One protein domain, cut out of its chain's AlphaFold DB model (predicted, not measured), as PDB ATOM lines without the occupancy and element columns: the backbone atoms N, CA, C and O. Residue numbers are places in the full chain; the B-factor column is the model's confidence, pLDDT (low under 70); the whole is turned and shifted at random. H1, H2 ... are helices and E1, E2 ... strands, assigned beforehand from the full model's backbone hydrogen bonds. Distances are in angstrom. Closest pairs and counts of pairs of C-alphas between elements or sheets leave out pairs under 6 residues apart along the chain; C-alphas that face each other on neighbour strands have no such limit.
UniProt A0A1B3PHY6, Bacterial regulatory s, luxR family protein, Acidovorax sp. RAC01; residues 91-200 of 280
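Overview. This is residues 91 to 200 of the 280 residues of the protein "Bacterial regulatory s, luxR family protein" of Acidovorax sp. RAC01 (UniProt A0A1B3PHY6). A twisted, curled sheet of five strands forms a wall with H1 crossing it and H2 beside its strands on the same face, making two layers, helices on one face of a sheet. H3 lies off the sheet towards one end of the long axis, and the loop around Asp 124 reaches to the other. The printed part has 110 residues, with E1, E2, H1, H2, H3, E3, E4, E5 along it; the antiparallel sheet runs E2 E1 E5 E4 E3, and the class is mixed, helices and strands. It is compact, with a radius of gyration of the C-alphas of 14.7 A, yet elongated, spanning 48 by 28 by 23 A.

Along the chain. E1 is residues 92 to 97, starting at C-alpha 92 (-37.058, -42.992, -33.111), and E2 is 103 to 106. H1 is 108 to 118, 15.3 A long; H2 is 136 to 145, 14.3 A; H3 is 151 to 157. E3 is 165 to 169, E4 is 172 to 182, 29.4 A, and E5 is 190 to 199, 29.1 A, ending at C-alpha 199 (-26.712, -49.024, -24.738).

Arrangement. E1 and E2 form a hairpin, with N 95 and O 105 2.8 A apart. E1 neighbours E5, with N 94 and O 193 at 2.9 A. E3, E4 and E5 form a meander, each strand the antiparallel neighbour of the one before, with N 167 and O 174 at 2.8 A and N 175 and O 196 at 2.8 A. H1 is on the sheet at a height of 8.2 A, across the strands; its closest C-alphas to E1 are Ala 110 and Ala 92, 4.2 A. H2 is on it at 6.6 A, over none of the strands. H3 is not on it. In H1, H2 and H3 every O i to N i+4 pair is within hydrogen-bond range.

Size, cuts and confidence. The C-alphas farthest apart, of Asp 124 and Ala 157, are 50.8 A apart. The printed part has no cut, and H1 to H2 is a long link. Mean pLDDT of the printed part is 71.5, with residues 120 to 131, 146 to 163, 171 and 180 to 189 under 70.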
ATOM      1  N   TYR A  91     -35.441 -38.490 -33.441       81.50
ATOM      2  CA  TYR A  91     -36.245 -39.311 -32.541       81.50
ATOM      3  C   TYR A  91     -36.704 -40.583 -33.251       81.50
ATOM      4  O   TYR A  91     -37.309 -40.534 -34.319       81.50
ATOM      5  N   ALA A  92     -36.506 -41.738 -32.618       89.19
ATOM      6  CA  ALA A  92     -37.058 -42.992 -33.111       89.19
ATOM      7  C   ALA A  92     -38.559 -43.047 -32.803       89.19
ATOM      8  O   ALA A  92     -38.955 -43.283 -31.668       89.19
ATOM      9  N   SER A  93     -39.410 -42.803 -33.796       89.38
ATOM     10  CA  SER A  93     -40.872 -42.863 -33.645       89.38
ATOM     11  C   SER A  93     -41.560 -43.683 -34.735       89.38
ATOM     12  O   SER A  93     -41.119 -43.670 -35.890       89.38
ATOM     13  N   ILE A  94     -42.659 -44.352 -34.367       88.75
ATOM     14  CA  ILE A  94     -43.594 -45.039 -35.271       88.75
ATOM     15  C   ILE A  94     -45.036 -44.612 -34.985       88.75
ATOM     16  O   ILE A  94     -45.386 -44.318 -33.848       88.75
ATOM     17  N   THR A  95     -45.886 -44.609 -36.005       86.69
ATOM     18  CA  THR A  95     -47.341 -44.533 -35.852       86.69
ATOM     19  C   THR A  95     -47.937 -45.892 -36.178       86.69
ATOM     20  O   THR A  95     -47.701 -46.413 -37.269       86.69
ATOM     21  N   VAL A  96     -48.711 -46.450 -35.249       84.06
ATOM     22  CA  VAL A  96     -49.345 -47.762 -35.373       84.06
ATOM     23  C   VAL A  96     -50.857 -47.606 -35.339       84.06
ATOM     24  O   VAL A  96     -51.397 -46.949 -34.450       84.06
ATOM     25  N   ARG A  97     -51.549 -48.226 -36.290       80.00
ATOM     26  CA  ARG A  97     -53.006 -48.290 -36.280       80.00
ATOM     27  C   ARG A  97     -53.463 -49.250 -35.188       80.00
ATOM     28  O   ARG A  97     -53.041 -50.406 -35.176       80.00
ATOM     29  N   ALA A  98     -54.345 -48.791 -34.301       71.62
ATOM     30  CA  ALA A  98     -54.813 -49.608 -33.184       71.62
ATOM     31  C   ALA A  98     -55.490 -50.905 -33.655       71.62
ATOM     32  O   ALA A  98     -55.202 -51.966 -33.124       71.62
ATOM     33  N   SER A  99     -56.352 -50.838 -34.673       71.69
ATOM     34  CA  SER A  99     -57.215 -51.960 -35.069       71.69
ATOM     35  C   SER A  99     -56.470 -53.221 -35.509       71.69
ATOM     36  O   SER A  99     -56.979 -54.321 -35.324       71.69
ATOM     37  N   ASP A 100     -55.306 -53.070 -36.143       73.94
ATOM     38  CA  ASP A 100     -54.593 -54.169 -36.801       73.94
ATOM     39  C   ASP A 100     -53.091 -54.214 -36.457       73.94
ATOM     40  O   ASP A 100     -52.412 -55.182 -36.786       73.94
ATOM     41  N   GLY A 101     -52.548 -53.206 -35.767       77.44
ATOM     42  CA  GLY A 101     -51.121 -53.142 -35.441       77.44
ATOM     43  C   GLY A 101     -50.233 -52.752 -36.628       77.44
ATOM     44  O   GLY A 101     -49.006 -52.899 -36.557       77.44
ATOM     45  N   ARG A 102     -50.813 -52.252 -37.726       83.62
ATOM     46  CA  ARG A 102     -50.065 -51.832 -38.915       83.62
ATOM     47  C   ARG A 102     -49.287 -50.547 -38.649       83.62
ATOM     48  O   ARG A 102     -49.834 -49.573 -38.133       83.62
ATOM     49  N   ILE A 103     -48.024 -50.506 -39.068       87.06
ATOM     50  CA  ILE A 103     -47.212 -49.287 -39.047       87.06
ATOM     51  C   ILE A 103     -47.657 -48.397 -40.213       87.06
ATOM     52  O   ILE A 103     -47.434 -48.712 -41.382       87.06
ATOM     53  N   VAL A 104     -48.285 -47.269 -39.887       84.75
ATOM     54  CA  VAL A 104     -48.765 -46.261 -40.848       84.75
ATOM     55  C   VAL A 104     -47.650 -45.278 -41.213       84.75
ATOM     56  O   VAL A 104     -47.611 -44.744 -42.321       84.75
ATOM     57  N   TRP A 105     -46.722 -45.039 -40.287       86.12
ATOM     58  CA  TRP A 105     -45.583 -44.143 -40.476       86.12
ATOM     59  C   TRP A 105     -44.432 -44.527 -39.541       86.12
ATOM     60  O   TRP A 105     -44.667 -45.056 -38.459       86.12
ATOM     61  N   GLN A 106     -43.192 -44.251 -39.942       89.62
ATOM     62  CA  GLN A 106     -42.013 -44.428 -39.097       89.62
ATOM     63  C   GLN A 106     -40.866 -43.517 -39.535       89.62
ATOM     64  O   GLN A 106     -40.697 -43.256 -40.727       89.62
ATOM     65  N   THR A 107     -40.059 -43.094 -38.567       90.06
ATOM     66  CA  THR A 107     -38.770 -42.412 -38.801       90.06
ATOM     67  C   THR A 107     -37.684 -43.395 -39.284       90.06
ATOM     68  O   THR A 107     -37.799 -44.604 -39.050       90.06
ATOM     69  N   PRO A 108     -36.604 -42.921 -39.934       87.81
ATOM     70  CA  PRO A 108     -35.465 -43.755 -40.322       87.81
ATOM     71  C   PRO A 108     -34.798 -44.451 -39.127       87.81
ATOM     72  O   PRO A 108     -34.590 -45.662 -39.174       87.81
ATOM     73  N   LEU A 109     -34.556 -43.724 -38.027       87.62
ATOM     74  CA  LEU A 109     -33.962 -44.306 -36.817       87.62
ATOM     75  C   LEU A 109     -34.869 -45.377 -36.198       87.62
ATOM     76  O   LEU A 109     -34.391 -46.408 -35.733       87.62
ATOM     77  N   ALA A 110     -36.189 -45.165 -36.217       90.25
ATOM     78  CA  ALA A 110     -37.132 -46.186 -35.774       90.25
ATOM     79  C   ALA A 110     -37.002 -47.480 -36.575       90.25
ATOM     80  O   ALA A 110     -36.970 -48.558 -35.987       90.25
ATOM     81  N   ARG A 111     -36.896 -47.371 -37.903       89.00
ATOM     82  CA  ARG A 111     -36.714 -48.529 -38.779       89.00
ATOM     83  C   ARG A 111     -35.434 -49.289 -38.442       89.00
ATOM     84  O   ARG A 111     -35.476 -50.508 -38.338       89.00
ATOM     85  N   GLU A 112     -34.326 -48.579 -38.250       87.81
ATOM     86  CA  GLU A 112     -33.037 -49.179 -37.896       87.81
ATOM     87  C   GLU A 112     -33.096 -49.912 -36.548       87.81
ATOM     88  O   GLU A 112     -32.687 -51.069 -36.454       87.81
ATOM     89  N   LEU A 113     -33.661 -49.278 -35.514       88.38
ATOM     90  CA  LEU A 113     -33.793 -49.897 -34.194       88.38
ATOM     91  C   LEU A 113     -34.713 -51.121 -34.227       88.38
ATOM     92  O   LEU A 113     -34.365 -52.157 -33.665       88.38
ATOM     93  N   LEU A 114     -35.856 -51.039 -34.910       89.56
ATOM     94  CA  LEU A 114     -36.760 -52.182 -35.058       89.56
ATOM     95  C   LEU A 114     -36.086 -53.336 -35.807       89.56
ATOM     96  O   LEU A 114     -36.189 -54.481 -35.376       89.56
ATOM     97  N   GLN A 115     -35.340 -53.036 -36.870       86.69
ATOM     98  CA  GLN A 115     -34.562 -54.031 -37.604       86.69
ATOM     99  C   GLN A 115     -33.481 -54.676 -36.724       86.69
ATOM    100  O   GLN A 115     -33.320 -55.890 -36.753       86.69
ATOM    101  N   SER A 116     -32.757 -53.892 -35.920       86.12
ATOM    102  CA  SER A 116     -31.696 -54.403 -35.039       86.12
ATOM    103  C   SER A 116     -32.227 -55.303 -33.920       86.12
ATOM    104  O   SER A 116     -31.515 -56.211 -33.494       86.12
ATOM    105  N   TYR A 117     -33.429 -55.027 -33.404       86.56
ATOM    106  CA  TYR A 117     -34.001 -55.752 -32.264       86.56
ATOM    107  C   TYR A 117     -34.930 -56.904 -32.658       86.56
ATOM    108  O   TYR A 117     -35.020 -57.876 -31.913       86.56
ATOM    109  N   PHE A 118     -35.635 -56.796 -33.787       86.12
ATOM    110  CA  PHE A 118     -36.680 -57.749 -34.193       86.12
ATOM    111  C   PHE A 118     -36.543 -58.240 -35.633       86.12
ATOM    112  O   PHE A 118     -37.359 -59.048 -36.068       86.12
ATOM    113  N   GLY A 119     -35.573 -57.734 -36.394       78.56
ATOM    114  CA  GLY A 119     -35.312 -58.226 -37.738       78.56
ATOM    115  C   GLY A 119     -34.844 -59.675 -37.699       78.56
ATOM    116  O   GLY A 119     -33.987 -60.029 -36.889       78.56
ATOM    117  N   GLU A 120     -35.386 -60.509 -38.581       68.44
ATOM    118  CA  GLU A 120     -34.826 -61.840 -38.789       68.44
ATOM    119  C   GLU A 120     -33.530 -61.724 -39.596       68.44
ATOM    120  O   GLU A 120     -33.328 -60.798 -40.388       68.44
ATOM    121  N   VAL A 121     -32.629 -62.676 -39.381       57.69
ATOM    122  CA  VAL A 121     -31.407 -62.807 -40.167       57.69
ATOM    123  C   VAL A 121     -31.688 -63.840 -41.251       57.69
ATOM    124  O   VAL A 121     -32.089 -64.964 -40.952       57.69
ATOM    125  N   GLY A 122     -31.520 -63.447 -42.511       56.62
ATOM    126  CA  GLY A 122     -31.629 -64.337 -43.655       56.62
ATOM    127  C   GLY A 122     -30.583 -65.458 -43.603       56.62
ATOM    128  O   GLY A 122     -29.606 -65.376 -42.855       56.62
ATOM    129  N   PRO A 123     -30.749 -66.523 -44.405       50.59
ATOM    130  CA  PRO A 123     -29.817 -67.655 -44.444       50.59
ATOM    131  C   PRO A 123     -28.378 -67.274 -44.848       50.59
ATOM    132  O   PRO A 123     -27.452 -68.054 -44.645       50.59
ATOM    133  N   ASP A 124     -28.186 -66.076 -45.394       60.81
ATOM    134  CA  ASP A 124     -26.923 -65.450 -45.786       60.81
ATOM    135  C   ASP A 124     -26.329 -64.508 -44.718       60.81
ATOM    136  O   ASP A 124     -25.285 -63.897 -44.943       60.81
ATOM    137  N   GLY A 125     -26.969 -64.375 -43.553       51.62
ATOM    138  CA  GLY A 125     -26.541 -63.439 -42.511       51.62
ATOM    139  C   GLY A 125     -27.033 -62.001 -42.716       51.62
ATOM    140  O   GLY A 125     -26.720 -61.138 -41.894       51.62
ATOM    141  N   ALA A 126     -27.794 -61.716 -43.781       46.12
ATOM    142  CA  ALA A 126     -28.301 -60.376 -44.067       46.12
ATOM    143  C   ALA A 126     -29.619 -60.092 -43.313       46.12
ATOM    144  O   ALA A 126     -30.456 -60.985 -43.189       46.12
ATOM    145  N   PRO A 127     -29.869 -58.864 -42.822       52.25
ATOM    146  CA  PRO A 127     -31.145 -58.531 -42.184       52.25
ATOM    147  C   PRO A 127     -32.313 -58.620 -43.184       52.25
ATOM    148  O   PRO A 127     -32.276 -57.975 -44.234       52.25
ATOM    149  N   THR A 128     -33.376 -59.369 -42.870       54.66
ATOM    150  CA  THR A 128     -34.613 -59.382 -43.675       54.66
ATOM    151  C   THR A 128     -35.437 -58.132 -43.377       54.66
ATOM    152  O   THR A 128     -35.559 -57.722 -42.228       54.66
ATOM    153  N   ALA A 129     -35.991 -57.477 -44.399       57.75
ATOM    154  CA  ALA A 129     -36.665 -56.194 -44.215       57.75
ATOM    155  C   ALA A 129     -37.845 -56.292 -43.225       57.75
ATOM    156  O   ALA A 129     -38.847 -56.950 -43.505       57.75
ATOM    157  N   PHE A 130     -37.756 -55.580 -42.098       60.44
ATOM    158  CA  PHE A 130     -38.859 -55.444 -41.153       60.44
ATOM    159  C   PHE A 130     -40.031 -54.706 -41.825       60.44
ATOM    160  O   PHE A 130     -39.908 -53.557 -42.270       60.44
ATOM    161  N   GLY A 131     -41.160 -55.406 -41.970       62.16
ATOM    162  CA  GLY A 131     -42.173 -55.111 -42.980       62.16
ATOM    163  C   GLY A 131     -43.555 -54.806 -42.410       62.16
ATOM    164  O   GLY A 131     -44.223 -55.688 -41.889       62.16
ATOM    165  N   GLN A 132     -43.999 -53.560 -42.601       73.75
ATOM    166  CA  GLN A 132     -45.371 -53.023 -42.482       73.75
ATOM    167  C   GLN A 132     -46.130 -53.177 -41.149       73.75
ATOM    168  O   GLN A 132     -47.064 -52.409 -40.920       73.75
ATOM    169  N   TRP A 133     -45.753 -54.091 -40.264       83.88
ATOM    170  CA  TRP A 133     -46.464 -54.417 -39.026       83.88
ATOM    171  C   TRP A 133     -45.571 -54.175 -37.814       83.88
ATOM    172  O   TRP A 133     -44.359 -54.349 -37.893       83.88
ATOM    173  N   ALA A 134     -46.153 -53.765 -36.685       86.12
ATOM    174  CA  ALA A 134     -45.395 -53.637 -35.441       86.12
ATOM    175  C   ALA A 134     -44.895 -55.021 -34.967       86.12
ATOM    176  O   ALA A 134     -45.556 -56.019 -35.250       86.12
ATOM    177  N   PRO A 135     -43.764 -55.129 -34.243       87.69
ATOM    178  CA  PRO A 135     -43.302 -56.416 -33.717       87.69
ATOM    179  C   PRO A 135     -44.341 -57.058 -32.792       87.69
ATOM    180  O   PRO A 135     -45.091 -56.340 -32.128       87.69
ATOM    181  N   GLU A 136     -44.350 -58.390 -32.682       85.94
ATOM    182  CA  GLU A 136     -45.291 -59.116 -31.809       85.94
ATOM    183  C   GLU A 136     -45.317 -58.565 -30.368       85.94
ATOM    184  O   GLU A 136     -46.419 -58.271 -29.895       85.94
ATOM    185  N   PRO A 137     -44.170 -58.259 -29.718       87.12
ATOM    186  CA  PRO A 137     -44.187 -57.689 -28.372       87.12
ATOM    187  C   PRO A 137     -44.907 -56.337 -28.293       87.12
ATOM    188  O   PRO A 137     -45.591 -56.046 -27.311       87.12
ATOM    189  N   VAL A 138     -44.795 -55.515 -29.342       86.25
ATOM    190  CA  VAL A 138     -45.475 -54.216 -29.440       86.25
ATOM    191  C   VAL A 138     -46.972 -54.418 -29.683       86.25
ATOM    192  O   VAL A 138     -47.785 -53.772 -29.024       86.25
ATOM    193  N   GLN A 139     -47.360 -55.343 -30.565       84.69
ATOM    194  CA  GLN A 139     -48.770 -55.663 -30.818       84.69
ATOM    195  C   GLN A 139     -49.463 -56.252 -29.581       84.69
ATOM    196  O   GLN A 139     -50.599 -55.894 -29.273       84.69
ATOM    197  N   ALA A 140     -48.800 -57.156 -28.857       83.69
ATOM    198  CA  ALA A 140     -49.307 -57.732 -27.614       83.69
ATOM    199  C   ALA A 140     -49.474 -56.663 -26.523       83.69
ATOM    200  O   ALA A 140     -50.484 -56.646 -25.816       83.69
ATOM    201  N   TRP A 141     -48.514 -55.742 -26.421       84.31
ATOM    202  CA  TRP A 141     -48.580 -54.604 -25.508       84.31
ATOM    203  C   TRP A 141     -49.745 -53.658 -25.840       84.31
ATOM    204  O   TRP A 141     -50.536 -53.337 -24.952       84.31
ATOM    205  N   LEU A 142     -49.935 -53.295 -27.113       79.19
ATOM    206  CA  LEU A 142     -51.078 -52.487 -27.554       79.19
ATOM    207  C   LEU A 142     -52.416 -53.189 -27.285       79.19
ATOM    208  O   LEU A 142     -53.325 -52.576 -26.728       79.19
ATOM    209  N   ARG A 143     -52.531 -54.490 -27.586       78.94
ATOM    210  CA  ARG A 143     -53.744 -55.271 -27.283       78.94
ATOM    211  C   ARG A 143     -54.118 -55.219 -25.805       78.94
ATOM    212  O   ARG A 143     -55.290 -55.085 -25.475       78.94
ATOM    213  N   ARG A 144     -53.121 -55.278 -24.920       76.88
ATOM    214  CA  ARG A 144     -53.322 -55.265 -23.468       76.88
ATOM    215  C   ARG A 144     -53.757 -53.907 -22.919       76.88
ATOM    216  O   ARG A 144     -54.509 -53.875 -21.953       76.88
ATOM    217  N   HIS A 145     -53.258 -52.810 -23.487       72.25
ATOM    218  CA  HIS A 145     -53.397 -51.477 -22.883       72.25
ATOM    219  C   HIS A 145     -54.287 -50.505 -23.662       72.25
ATOM    220  O   HIS A 145     -54.673 -49.481 -23.112       72.25
ATOM    221  N   VAL A 146     -54.611 -50.815 -24.917       67.12
ATOM    222  CA  VAL A 146     -55.351 -49.920 -25.820       67.12
ATOM    223  C   VAL A 146     -56.629 -50.571 -26.355       67.12
ATOM    224  O   VAL A 146     -57.639 -49.891 -26.480       67.12
ATOM    225  N   LEU A 147     -56.602 -51.875 -26.655       61.69
ATOM    226  CA  LEU A 147     -57.703 -52.583 -27.335       61.69
ATOM    227  C   LEU A 147     -58.573 -53.449 -26.412       61.69
ATOM    228  O   LEU A 147     -59.458 -54.142 -26.900       61.69
ATOM    229  N   ALA A 148     -58.328 -53.461 -25.099       56.12
ATOM    230  CA  ALA A 148     -59.229 -54.135 -24.166       56.12
ATOM    231  C   ALA A 148     -60.550 -53.349 -24.092       56.12
ATOM    232  O   ALA A 148     -60.515 -52.149 -23.829       56.12
ATOM    233  N   ASP A 149     -61.691 -54.016 -24.288       49.75
ATOM    234  CA  ASP A 149     -63.039 -53.436 -24.482       49.75
ATOM    235  C   ASP A 149     -63.555 -52.470 -23.380       49.75
ATOM    236  O   ASP A 149     -64.613 -51.876 -23.543       49.75
ATOM    237  N   ASN A 150     -62.797 -52.226 -22.301       46.91
ATOM    238  CA  ASN A 150     -63.090 -51.234 -21.249       46.91
ATOM    239  C   ASN A 150     -62.039 -50.102 -21.134       46.91
ATOM    240  O   ASN A 150     -62.044 -49.329 -20.172       46.91
ATOM    241  N   ALA A 151     -61.104 -49.975 -22.083       49.72
ATOM    242  CA  ALA A 151     -60.001 -49.012 -21.990       49.72
ATOM    243  C   ALA A 151     -60.450 -47.546 -22.119       49.72
ATOM    244  O   ALA A 151     -59.781 -46.671 -21.581       49.72
ATOM    245  N   ALA A 152     -61.585 -47.258 -22.765       47.41
ATOM    246  CA  ALA A 152     -62.107 -45.892 -22.861       47.41
ATOM    247  C   ALA A 152     -62.559 -45.335 -21.493       47.41
ATOM    248  O   ALA A 152     -62.320 -44.162 -21.209       47.41
ATOM    249  N   GLU A 153     -63.123 -46.173 -20.613       42.56
ATOM    250  CA  GLU A 153     -63.442 -45.793 -19.226       42.56
ATOM    251  C   GLU A 153     -62.200 -45.810 -18.320       42.56
ATOM    252  O   GLU A 153     -62.053 -44.937 -17.469       42.56
ATOM    253  N   LEU A 154     -61.251 -46.731 -18.533       42.53
ATOM    254  CA  LEU A 154     -60.012 -46.815 -17.741       42.53
ATOM    255  C   LEU A 154     -58.978 -45.721 -18.071       42.53
ATOM    256  O   LEU A 154     -58.291 -45.265 -17.158       42.53
ATOM    257  N   LEU A 155     -58.877 -45.255 -19.325       46.22
ATOM    258  CA  LEU A 155     -58.042 -44.096 -19.694       46.22
ATOM    259  C   LEU A 155     -58.667 -42.775 -19.234       46.22
ATOM    260  O   LEU A 155     -57.939 -41.862 -18.855       46.22
ATOM    261  N   ALA A 156     -60.000 -42.665 -19.244       41.94
ATOM    262  CA  ALA A 156     -60.689 -41.499 -18.691       41.94
ATOM    263  C   ALA A 156     -60.592 -41.454 -17.152       41.94
ATOM    264  O   ALA A 156     -60.560 -40.369 -16.573       41.94
ATOM    265  N   ALA A 157     -60.500 -42.618 -16.495       38.25
ATOM    266  CA  ALA A 157     -60.374 -42.742 -15.043       38.25
ATOM    267  C   ALA A 157     -58.925 -42.730 -14.518       38.25
ATOM    268  O   ALA A 157     -58.724 -42.568 -13.315       38.25
ATOM    269  N   SER A 158     -57.907 -42.879 -15.373       39.59
ATOM    270  CA  SER A 158     -56.512 -42.936 -14.937       39.59
ATOM    271  C   SER A 158     -55.640 -41.948 -15.705       39.59
ATOM    272  O   SER A 158     -55.219 -42.195 -16.830       39.59
ATOM    273  N   LEU A 159     -55.271 -40.860 -15.028       40.75
ATOM    274  CA  LEU A 159     -54.172 -39.948 -15.377       40.75
ATOM    275  C   LEU A 159     -52.784 -40.642 -15.417       40.75
ATOM    276  O   LEU A 159     -51.759 -39.966 -15.371       40.75
ATOM    277  N   ALA A 160     -52.717 -41.976 -15.453       49.03
ATOM    278  CA  ALA A 160     -51.473 -42.729 -15.488       49.03
ATOM    279  C   ALA A 160     -51.085 -43.049 -16.936       49.03
ATOM    280  O   ALA A 160     -51.812 -43.743 -17.649       49.03
ATOM    281  N   GLU A 161     -49.911 -42.573 -17.358       50.59
ATOM    282  CA  GLU A 161     -49.285 -43.015 -18.605       50.59
ATOM    283  C   GLU A 161     -49.235 -44.557 -18.645       50.59
ATOM    284  O   GLU A 161     -48.854 -45.186 -17.650       50.59
ATOM    285  N   PRO A 162     -49.603 -45.197 -19.770       59.84
ATOM    286  CA  PRO A 162     -49.549 -46.647 -19.880       59.84
ATOM    287  C   PRO A 162     -48.116 -47.156 -19.655       59.84
ATOM    288  O   PRO A 162     -47.143 -46.490 -20.030       59.84
ATOM    289  N   PRO A 163     -47.953 -48.348 -19.054       67.25
ATOM    290  CA  PRO A 163     -46.643 -48.869 -18.694       67.25
ATOM    291  C   PRO A 163     -45.768 -49.050 -19.935       67.25
ATOM    292  O   PRO A 163     -46.207 -49.598 -20.943       67.25
ATOM    293  N   ARG A 164     -44.510 -48.612 -19.844       81.38
ATOM    294  CA  ARG A 164     -43.501 -48.751 -20.904       81.38
ATOM    295  C   ARG A 164     -43.236 -50.219 -21.249       81.38
ATOM    296  O   ARG A 164     -43.056 -51.039 -20.351       81.38
ATOM    297  N   LEU A 165     -43.115 -50.527 -22.538       84.75
ATOM    298  CA  LEU A 165     -42.542 -51.795 -22.993       84.75
ATOM    299  C   LEU A 165     -41.013 -51.653 -23.046       84.75
ATOM    300  O   LEU A 165     -40.499 -50.636 -23.509       84.75
ATOM    301  N   ALA A 166     -40.282 -52.656 -22.566       85.38
ATOM    302  CA  ALA A 166     -38.827 -52.715 -22.647       85.38
ATOM    303  C   ALA A 166     -38.397 -54.070 -23.210       85.38
ATOM    304  O   ALA A 166     -38.898 -55.106 -22.779       85.38
ATOM    305  N   VAL A 167     -37.472 -54.044 -24.163       84.19
ATOM    306  CA  VAL A 167     -36.889 -55.225 -24.802       84.19
ATOM    307  C   VAL A 167     -35.375 -55.158 -24.639       84.19
ATOM    308  O   VAL A 167     -34.750 -54.136 -24.928       84.19
ATOM    309  N   GLU A 168     -34.788 -56.240 -24.138       82.12
ATOM    310  CA  GLU A 168     -33.356 -56.347 -23.863       82.12
ATOM    311  C   GLU A 168     -32.677 -57.253 -24.884       82.12
ATOM    312  O   GLU A 168     -33.194 -58.310 -25.234       82.12
ATOM    313  N   GLN A 169     -31.496 -56.840 -25.340       73.44
ATOM    314  CA  GLN A 169     -30.627 -57.621 -26.210       73.44
ATOM    315  C   GLN A 169     -29.187 -57.463 -25.707       73.44
ATOM    316  O   GLN A 169     -28.487 -56.498 -26.027       73.44
ATOM    317  N   GLY A 170     -28.761 -58.388 -24.843       73.69
ATOM    318  CA  GLY A 170     -27.474 -58.302 -24.152       73.69
ATOM    319  C   GLY A 170     -27.361 -57.014 -23.331       73.69
ATOM    320  O   GLY A 170     -28.129 -56.793 -22.404       73.69
ATOM    321  N   ALA A 171     -26.411 -56.152 -23.697       67.81
ATOM    322  CA  ALA A 171     -26.122 -54.891 -23.008       67.81
ATOM    323  C   ALA A 171     -26.890 -53.677 -23.582       67.81
ATOM    324  O   ALA A 171     -26.575 -52.525 -23.274       67.81
ATOM    325  N   ARG A 172     -27.852 -53.903 -24.486       76.50
ATOM    326  CA  ARG A 172     -28.691 -52.857 -25.087       76.50
ATOM    327  C   ARG A 172     -30.140 -53.061 -24.653       76.50
ATOM    328  O   ARG A 172     -30.667 -54.171 -24.728       76.50
ATOM    329  N   ARG A 173     -30.828 -51.985 -24.275       81.88
ATOM    330  CA  ARG A 173     -32.252 -51.987 -23.913       81.88
ATOM    331  C   ARG A 173     -33.015 -50.982 -24.772       81.88
ATOM    332  O   ARG A 173     -32.744 -49.784 -24.705       81.88
ATOM    333  N   LEU A 174     -34.000 -51.460 -25.528       86.19
ATOM    334  CA  LEU A 174     -34.935 -50.635 -26.290       86.19
ATOM    335  C   LEU A 174     -36.227 -50.483 -25.496       86.19
ATOM    336  O   LEU A 174     -36.841 -51.463 -25.083       86.19
ATOM    337  N   THR A 175     -36.640 -49.246 -25.269       87.81
ATOM    338  CA  THR A 175     -37.873 -48.909 -24.556       87.81
ATOM    339  C   THR A 175     -38.865 -48.254 -25.500       87.81
ATOM    340  O   THR A 175     -38.468 -47.515 -26.396       87.81
ATOM    341  N   PHE A 176     -40.148 -48.511 -25.284       88.69
ATOM    342  CA  PHE A 176     -41.260 -47.978 -26.059       88.69
ATOM    343  C   PHE A 176     -42.188 -47.233 -25.109       88.69
ATOM    344  O   PHE A 176     -42.563 -47.752 -24.051       88.69
ATOM    345  N   ARG A 177     -42.563 -46.016 -25.490       83.94
ATOM    346  CA  ARG A 177     -43.544 -45.195 -24.783       83.94
ATOM    347  C   ARG A 177     -44.668 -44.814 -25.725       83.94
ATOM    348  O   ARG A 177     -44.421 -44.438 -26.869       83.94
ATOM    349  N   LEU A 178     -45.891 -44.902 -25.220       78.44
ATOM    350  CA  LEU A 178     -47.075 -44.486 -25.952       78.44
ATOM    351  C   LEU A 178     -47.225 -42.970 -25.819       78.44
ATOM    352  O   LEU A 178     -47.115 -42.424 -24.722       78.44
ATOM    353  N   HIS A 179     -47.482 -42.299 -26.929       71.19
ATOM    354  CA  HIS A 179     -47.897 -40.907 -26.972       71.19
ATOM    355  C   HIS A 179     -49.265 -40.818 -27.650       71.19
ATOM    356  O   HIS A 179     -49.604 -41.642 -28.500       71.19
ATOM    357  N   GLN A 180     -50.066 -39.855 -27.195       64.06
ATOM    358  CA  GLN A 180     -51.505 -39.766 -27.442       64.06
ATOM    359  C   GLN A 180     -51.895 -39.867 -28.929       64.06
ATOM    360  O   GLN A 180     -51.126 -39.530 -29.830       64.06
ATOM    361  N   GLN A 181     -53.126 -40.327 -29.144       57.25
ATOM    362  CA  GLN A 181     -53.773 -40.582 -30.427       57.25
ATOM    363  C   GLN A 181     -53.627 -39.420 -31.428       57.25
ATOM    364  O   GLN A 181     -54.075 -38.302 -31.178       57.25
ATOM    365  N   ALA A 182     -53.050 -39.694 -32.599       48.50
ATOM    366  CA  ALA A 182     -53.064 -38.769 -33.725       48.50
ATOM    367  C   ALA A 182     -54.310 -39.044 -34.583       48.50
ATOM    368  O   ALA A 182     -54.292 -39.928 -35.434       48.50
ATOM    369  N   GLY A 183     -55.394 -38.292 -34.370       49.75
ATOM    370  CA  GLY A 183     -56.576 -38.305 -35.246       49.75
ATOM    371  C   GLY A 183     -57.913 -38.323 -34.505       49.75
ATOM    372  O   GLY A 183     -58.030 -38.933 -33.442       49.75
ATOM    373  N   ASP A 184     -58.906 -37.647 -35.095       43.59
ATOM    374  CA  ASP A 184     -60.254 -37.472 -34.543       43.59
ATOM    375  C   ASP A 184     -60.928 -38.820 -34.235       43.59
ATOM    376  O   ASP A 184     -60.934 -39.770 -35.025       43.59
ATOM    377  N   SER A 185     -61.477 -38.885 -33.030       47.31
ATOM    378  CA  SER A 185     -62.071 -40.054 -32.402       47.31
ATOM    379  C   SER A 185     -63.385 -40.464 -33.065       47.31
ATOM    380  O   SER A 185     -64.409 -39.814 -32.886       47.31
ATOM    381  N   ALA A 186     -63.364 -41.597 -33.768       41.06
ATOM    382  CA  ALA A 186     -64.558 -42.417 -34.013       41.06
ATOM    383  C   ALA A 186     -64.272 -43.937 -34.091       41.06
ATOM    384  O   ALA A 186     -65.205 -44.718 -34.229       41.06
ATOM    385  N   GLY A 187     -63.009 -44.386 -33.983       41.66
ATOM    386  CA  GLY A 187     -62.654 -45.801 -34.199       41.66
ATOM    387  C   GLY A 187     -61.328 -46.280 -33.591       41.66
ATOM    388  O   GLY A 187     -60.656 -47.107 -34.193       41.66
ATOM    389  N   GLY A 188     -60.908 -45.745 -32.438       50.59
ATOM    390  CA  GLY A 188     -59.729 -46.248 -31.702       50.59
ATOM    391  C   GLY A 188     -58.354 -45.693 -32.119       50.59
ATOM    392  O   GLY A 188     -57.378 -45.931 -31.413       50.59
ATOM    393  N   GLY A 189     -58.291 -44.908 -33.199       62.88
ATOM    394  CA  GLY A 189     -57.189 -43.994 -33.525       62.88
ATOM    395  C   GLY A 189     -55.821 -44.591 -33.891       62.88
ATOM    396  O   GLY A 189     -55.517 -45.758 -33.650       62.88
ATOM    397  N   ASP A 190     -54.974 -43.753 -34.493       74.94
ATOM    398  CA  ASP A 190     -53.566 -44.058 -34.757       74.94
ATOM    399  C   ASP A 190     -52.712 -43.646 -33.545       74.94
ATOM    400  O   ASP A 190     -52.815 -42.520 -33.052       74.94
ATOM    401  N   TRP A 191     -51.834 -44.533 -33.081       78.19
ATOM    402  CA  TRP A 191     -51.000 -44.317 -31.897       78.19
ATOM    403  C   TRP A 191     -49.570 -43.974 -32.264       78.19
ATOM    404  O   TRP A 191     -48.925 -44.700 -33.020       78.19
ATOM    405  N   LEU A 192     -49.048 -42.890 -31.692       82.19
ATOM    406  CA  LEU A 192     -47.636 -42.550 -31.790       82.19
ATOM    407  C   LEU A 192     -46.866 -43.310 -30.707       82.19
ATOM    408  O   LEU A 192     -47.167 -43.199 -29.524       82.19
ATOM    409  N   ILE A 193     -45.850 -44.066 -31.097       86.44
ATOM    410  CA  ILE A 193     -44.940 -44.740 -30.174       86.44
ATOM    411  C   ILE A 193     -43.560 -44.133 -30.359       86.44
ATOM    412  O   ILE A 193     -43.010 -44.138 -31.462       86.44
ATOM    413  N   VAL A 194     -43.001 -43.635 -29.261       86.31
ATOM    414  CA  VAL A 194     -41.629 -43.142 -29.204       86.31
ATOM    415  C   VAL A 194     -40.759 -44.238 -28.616       86.31
ATOM    416  O   VAL A 194     -41.043 -44.789 -27.551       86.31
ATOM    417  N   MET A 195     -39.698 -44.565 -29.335       89.38
ATOM    418  CA  MET A 195     -38.730 -45.577 -28.968       89.38
ATOM    419  C   MET A 195     -37.444 -44.933 -28.499       89.38
ATOM    420  O   MET A 195     -37.047 -43.856 -28.947       89.38
ATOM    421  N   ARG A 196     -36.757 -45.636 -27.609       83.12
ATOM    422  CA  ARG A 196     -35.463 -45.199 -27.137       83.12
ATOM    423  C   ARG A 196     -34.574 -46.355 -26.754       83.12
ATOM    424  O   ARG A 196     -34.916 -47.145 -25.876       83.12
ATOM    425  N   GLU A 197     -33.404 -46.378 -27.365       83.00
ATOM    426  CA  GLU A 197     -32.332 -47.277 -26.992       83.00
ATOM    427  C   GLU A 197     -31.444 -46.659 -25.908       83.00
ATOM    428  O   GLU A 197     -31.007 -45.510 -26.001       83.00
ATOM    429  N   VAL A 198     -31.138 -47.462 -24.896       74.12
ATOM    430  CA  VAL A 198     -30.025 -47.249 -23.977       74.12
ATOM    431  C   VAL A 198     -29.037 -48.390 -24.203       74.12
ATOM    432  O   VAL A 198     -29.401 -49.557 -24.099       74.12
ATOM    433  N   SER A 199     -27.795 -48.057 -24.550       72.94
ATOM    434  CA  SER A 199     -26.712 -49.024 -24.738       72.94
ATOM    435  C   SER A 199     -25.678 -48.840 -23.638       72.94
ATOM    436  O   SER A 199     -25.060 -47.775 -23.537       72.94
ATOM    437  N   ASP A 200     -25.459 -49.885 -22.847       74.88
ATOM    438  CA  ASP A 200     -24.449 -49.896 -21.792       74.88
ATOM    439  C   ASP A 200     -23.055 -49.671 -22.386       74.88
ATOM    440  O   ASP A 200     -22.250 -48.955 -21.802       74.88
TER     441      ASP A 200